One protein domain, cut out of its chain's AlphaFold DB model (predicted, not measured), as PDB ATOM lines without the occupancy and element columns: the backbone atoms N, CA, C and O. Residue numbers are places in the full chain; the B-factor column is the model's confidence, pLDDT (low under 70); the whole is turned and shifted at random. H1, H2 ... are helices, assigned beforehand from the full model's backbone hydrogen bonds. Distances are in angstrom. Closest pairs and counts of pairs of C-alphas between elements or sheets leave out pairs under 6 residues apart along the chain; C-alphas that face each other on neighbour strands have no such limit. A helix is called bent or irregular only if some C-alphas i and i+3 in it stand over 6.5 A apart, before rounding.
ATOM      1  N   ILE A  23     345.402 334.459 293.234       95.31
ATOM      2  CA  ILE A  23     345.024 333.341 292.356       95.31
ATOM      3  C   ILE A  23     344.492 333.861 291.016       95.31
ATOM      4  O   ILE A  23     344.937 333.410 289.961       95.31
ATOM      5  N   GLY A  24     343.585 334.842 291.033       94.44
ATOM      6  CA  GLY A  24     343.047 335.444 289.812       94.44
ATOM      7  C   GLY A  24     344.126 336.077 288.930       94.44
ATOM      8  O   GLY A  24     344.124 335.888 287.711       94.44
ATOM      9  N   VAL A  25     345.079 336.785 289.542       95.44
ATOM     10  CA  VAL A  25     346.241 337.355 288.844       95.44
ATOM     11  C   VAL A  25     347.154 336.252 288.305       95.44
ATOM     12  O   VAL A  25     347.567 336.325 287.149       95.44
ATOM     13  N   GLY A  26     347.422 335.207 289.091       96.50
ATOM     14  CA  GLY A  26     348.224 334.060 288.667       96.50
ATOM     15  C   GLY A  26     347.638 333.369 287.437       96.50
ATOM     16  O   GLY A  26     348.351 333.149 286.461       96.50
ATOM     17  N   ILE A  27     346.325 333.123 287.421       95.00
ATOM     18  CA  ILE A  27     345.626 332.553 286.259       95.00
ATOM     19  C   ILE A  27     345.745 333.476 285.041       95.00
ATOM     20  O   ILE A  27     346.023 333.004 283.940       95.00
ATOM     21  N   LYS A  28     345.574 334.791 285.226       95.88
ATOM     22  CA  LYS A  28     345.718 335.772 284.141       95.88
ATOM     23  C   LYS A  28     347.113 335.736 283.505       95.88
ATOM     24  O   LYS A  28     347.218 335.930 282.297       95.88
ATOM     25  N   ILE A  29     348.161 335.519 284.301       97.06
ATOM     26  CA  ILE A  29     349.553 335.465 283.829       97.06
ATOM     27  C   ILE A  29     349.862 334.114 283.170       97.06
ATOM     28  O   ILE A  29     350.457 334.083 282.098       97.06
ATOM     29  N   LEU A  30     349.461 333.006 283.800       97.69
ATOM     30  CA  LEU A  30     349.823 331.650 283.372       97.69
ATOM     31  C   LEU A  30     348.970 331.127 282.208       97.69
ATOM     32  O   LEU A  30     349.450 330.325 281.413       97.69
ATOM     33  N   ALA A  31     347.709 331.555 282.110       96.19
ATOM     34  CA  ALA A  31     346.756 331.076 281.111       96.19
ATOM     35  C   ALA A  31     345.874 332.227 280.578       96.19
ATOM     36  O   ALA A  31     344.662 332.252 280.821       96.19
ATOM     37  N   PRO A  32     346.455 333.194 279.843       95.50
ATOM     38  CA  PRO A  32     345.756 334.413 279.435       95.50
ATOM     39  C   PRO A  32     344.549 334.150 278.524       95.50
ATOM     40  O   PRO A  32     343.503 334.770 278.713       95.50
ATOM     41  N   GLU A  33     344.641 333.212 277.577       97.00
ATOM     42  CA  GLU A  33     343.522 332.898 276.674       97.00
ATOM     43  C   GLU A  33     342.343 332.254 277.413       97.00
ATOM     44  O   GLU A  33     341.191 332.654 277.232       97.00
ATOM     45  N   TRP A  34     342.630 331.326 278.333       96.19
ATOM     46  CA  TRP A  34     341.608 330.729 279.191       96.19
ATOM     47  C   TRP A  34     340.970 331.774 280.110       96.19
ATOM     48  O   TRP A  34     339.746 331.799 280.265       96.19
ATOM     49  N   TYR A  35     341.789 332.662 280.684       95.81
ATOM     50  CA  TYR A  35     341.315 333.767 281.510       95.81
ATOM     51  C   TYR A  35     340.362 334.674 280.735       95.81
ATOM     52  O   TYR A  35     339.324 335.050 281.271       95.81
ATOM     53  N   LEU A  36     340.669 335.012 279.479       96.44
ATOM     54  CA  LEU A  36     339.799 335.842 278.647       96.44
ATOM     55  C   LEU A  36     338.467 335.148 278.344       96.44
ATOM     56  O   LEU A  36     337.416 335.767 278.527       96.44
ATOM     57  N   ALA A  37     338.498 333.865 277.975       97.81
ATOM     58  CA  ALA A  37     337.293 333.081 277.700       97.81
ATOM     59  C   ALA A  37     336.389 332.915 278.938       97.81
ATOM     60  O   ALA A  37     335.165 332.891 278.821       97.81
ATOM     61  N   ASN A  38     336.979 332.854 280.137       97.12
ATOM     62  CA  ASN A  38     336.268 332.584 281.391       97.12
ATOM     63  C   ASN A  38     336.182 333.798 282.329       97.12
ATOM     64  O   ASN A  38     335.739 333.667 283.473       97.12
ATOM     65  N   ARG A  39     336.574 334.993 281.865       94.50
ATOM     66  CA  ARG A  39     336.812 336.180 282.707       94.50
ATOM     67  C   ARG A  39     335.654 336.490 283.648       94.50
ATOM     68  O   ARG A  39     335.868 336.754 284.828       94.50
ATOM     69  N   ARG A  40     334.426 336.464 283.125       95.75
ATOM     70  CA  ARG A  40     333.217 336.761 283.904       95.75
ATOM     71  C   ARG A  40     333.034 335.768 285.053       95.75
ATOM     72  O   ARG A  40     332.797 336.195 286.176       95.75
ATOM     73  N   ASN A  41     333.177 334.473 284.774       96.50
ATOM     74  CA  ASN A  41     333.024 333.425 285.780       96.50
ATOM     75  C   ASN A  41     334.120 333.522 286.841       96.50
ATOM     76  O   ASN A  41     333.817 333.456 288.024       96.50
ATOM     77  N   ILE A  42     335.368 333.770 286.437       94.50
ATOM     78  CA  ILE A  42     336.485 333.959 287.371       94.50
ATOM     79  C   ILE A  42     336.200 335.134 288.313       94.50
ATOM     80  O   ILE A  42     336.284 334.972 289.525       94.50
ATOM     81  N   ILE A  43     335.819 336.300 287.781       94.56
ATOM     82  CA  ILE A  43     335.549 337.492 288.599       94.56
ATOM     83  C   ILE A  43     334.399 337.243 289.580       94.56
ATOM     84  O   ILE A  43     334.522 337.598 290.750       94.56
ATOM     85  N   LEU A  44     333.304 336.622 289.131       96.06
ATOM     86  CA  LEU A  44     332.165 336.322 290.001       96.06
ATOM     87  C   LEU A  44     332.547 335.327 291.098       96.06
ATOM     88  O   LEU A  44     332.282 335.589 292.268       96.06
ATOM     89  N   THR A  45     333.217 334.228 290.747       95.44
ATOM     90  CA  THR A  45     333.646 333.213 291.716       95.44
ATOM     91  C   THR A  45     334.619 333.793 292.740       95.44
ATOM     92  O   THR A  45     334.421 333.611 293.939       95.44
ATOM     93  N   LEU A  46     335.633 334.543 292.299       95.06
ATOM     94  CA  LEU A  46     336.576 335.196 293.209       95.06
ATOM     95  C   LEU A  46     335.879 336.237 294.093       95.06
ATOM     96  O   LEU A  46     336.159 336.298 295.286       95.06
ATOM     97  N   GLY A  47     334.942 337.012 293.539       94.19
ATOM     98  CA  GLY A  47     334.147 337.979 294.296       94.19
ATOM     99  C   GLY A  47     333.299 337.320 295.385       94.19
ATOM    100  O   GLY A  47     333.288 337.797 296.517       94.19
ATOM    101  N   VAL A  48     332.652 336.190 295.080       96.56
ATOM    102  CA  VAL A  48     331.892 335.405 296.066       96.56
ATOM    103  C   VAL A  48     332.810 334.865 297.160       96.56
ATOM    104  O   VAL A  48     332.484 334.996 298.336       96.56
ATOM    105  N   ILE A  49     333.975 334.315 296.804       96.38
ATOM    106  CA  ILE A  49     334.946 333.816 297.788       96.38
ATOM    107  C   ILE A  49     335.395 334.947 298.722       96.38
ATOM    108  O   ILE A  49     335.376 334.773 299.939       96.38
ATOM    109  N   ILE A  50     335.749 336.116 298.177       95.31
ATOM    110  CA  ILE A  50     336.144 337.284 298.980       95.31
ATOM    111  C   ILE A  50     335.001 337.718 299.902       95.31
ATOM    112  O   ILE A  50     335.244 337.978 301.077       95.31
ATOM    113  N   ALA A  51     333.760 337.760 299.410       94.19
ATOM    114  CA  ALA A  51     332.603 338.126 300.223       94.19
ATOM    115  C   ALA A  51     332.379 337.143 301.385       94.19
ATOM    116  O   ALA A  51     332.176 337.575 302.518       94.19
ATOM    117  N   VAL A  52     332.473 335.834 301.133       95.31
ATOM    118  CA  VAL A  52     332.341 334.796 302.170       95.31
ATOM    119  C   VAL A  52     333.454 334.908 303.210       95.31
ATOM    120  O   VAL A  52     333.177 334.875 304.408       95.31
ATOM    121  N   LEU A  53     334.702 335.089 302.771       94.12
ATOM    122  CA  LEU A  53     335.839 335.289 303.672       94.12
ATOM    123  C   LEU A  53     335.668 336.554 304.515       94.12
ATOM    124  O   LEU A  53     335.910 336.521 305.719       94.12
ATOM    125  N   LEU A  54     335.203 337.648 303.909       92.12
ATOM    126  CA  LEU A  54     334.958 338.901 304.612       92.12
ATOM    127  C   LEU A  54     333.875 338.726 305.677       92.12
ATOM    128  O   LEU A  54     334.080 339.146 306.810       92.12
ATOM    129  N   ILE A  55     332.766 338.058 305.351       93.00
ATOM    130  CA  ILE A  55     331.710 337.740 306.322       93.00
ATOM    131  C   ILE A  55     332.276 336.887 307.463       93.00
ATOM    132  O   ILE A  55     332.046 337.211 308.624       93.00
ATOM    133  N   GLY A  56     333.054 335.845 307.159       90.44
ATOM    134  CA  GLY A  56     333.685 335.001 308.176       90.44
ATOM    135  C   GLY A  56     334.594 335.794 309.120       90.44
ATOM    136  O   GLY A  56     334.500 335.647 310.337       90.44
ATOM    137  N   ILE A  57     335.416 336.694 308.578       89.00
ATOM    138  CA  ILE A  57     336.269 337.592 309.369       89.00
ATOM    139  C   ILE A  57     335.409 338.532 310.214       89.00
ATOM    140  O   ILE A  57     335.654 338.674 311.408       89.00
ATOM    141  N   LEU A  58     334.363 339.130 309.646       87.81
ATOM    142  CA  LEU A  58     333.473 340.006 310.404       87.81
ATOM    143  C   LEU A  58     332.799 339.266 311.567       87.81
ATOM    144  O   LEU A  58     332.727 339.806 312.666       87.81
ATOM    145  N   VAL A  59     332.369 338.019 311.372       88.25
ATOM    146  CA  VAL A  59     331.788 337.194 312.442       88.25
ATOM    147  C   VAL A  59     332.817 336.889 313.534       88.25
ATOM    148  O   VAL A  59     332.515 337.054 314.712       88.25
ATOM    149  N   ILE A  60     334.038 336.501 313.169       84.44
ATOM    150  CA  ILE A  60     335.095 336.177 314.141       84.44
ATOM    151  C   ILE A  60     335.494 337.409 314.966       84.44
ATOM    152  O   ILE A  60     335.695 337.301 316.172       84.44
ATOM    153  N   PHE A  61     335.601 338.579 314.335       81.50
ATOM    154  CA  PHE A  61     336.115 339.785 314.989       81.50
ATOM    155  C   PHE A  61     335.033 340.658 315.637       81.50
ATOM    156  O   PHE A  61     335.301 341.297 316.650       81.50
ATOM    157  N   PHE A  62     333.829 340.695 315.067       78.38
ATOM    158  CA  PHE A  62     332.736 341.576 315.499       78.38
ATOM    159  C   PHE A  62     331.462 340.813 315.875       78.38
ATOM    160  O   PHE A  62     330.656 341.321 316.646       78.38
TER     161      PHE A  62
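Overview. This is residues 23 to 62 of the 66 residues of an uncharacterized protein of Sphingorhabdus sp. JK6 (UniProt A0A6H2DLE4). The model is a lopsided helical hairpin in the form of a hook: a short helix, H1, turns through a tight link into a long helix, H2, which kinks sharply near residue 39 and then runs back past H1. The far part of H2, residues 47 to 62, sticks out as a long free arm and makes much of the length. The printed part has 40 residues with two named helices, H1 then H2, and no named strand; its class is all helix. It is only just loose, close to extended, with a radius of gyration of the C-alphas of 13.1 A and spans of 41 by 16 by 6 A.

Along the chain. H1 holds residues 23 to 30 and is 10.3 A long, from C-alpha 23 at (345.024, 333.341, 292.356) to C-alpha 30 at (349.823, 331.650, 283.372). After Ala 31, H2 holds residues 32 to 62 and is 39.0 A long, ending with C-alpha 62 at (332.736, 341.576, 315.499).

Arrangement. H1 and H2 form a helical hairpin and touch, with residues 35 to 46 alone on the side of H2. Their closest C-alphas, those of Lys 28 and Tyr 35, are 5.5 A apart. They run opposite ways at a shallow tilt of 21 degrees. H2 has a kink of 79 degrees near residue 39 and is irregular, with C-alphas 37 and 40 8.3 A apart, and its line is a rough one. Every O i to N i+4 pair is within hydrogen-bond range in H1, and 25 of 27 are in H2.

Size, cuts and confidence. The two C-alphas farthest apart, those of Glu 33 and Phe 62, are 41.2 A apart. Residues 29 to 34, of which 32 to 34 belong to H2, stand free, as do residues 47 to 62 of H2. The printed part has no cut, and its one link, H1 to H2, is tight. The mean pLDDT of the printed part is 93.8, and no printed residue is under 70.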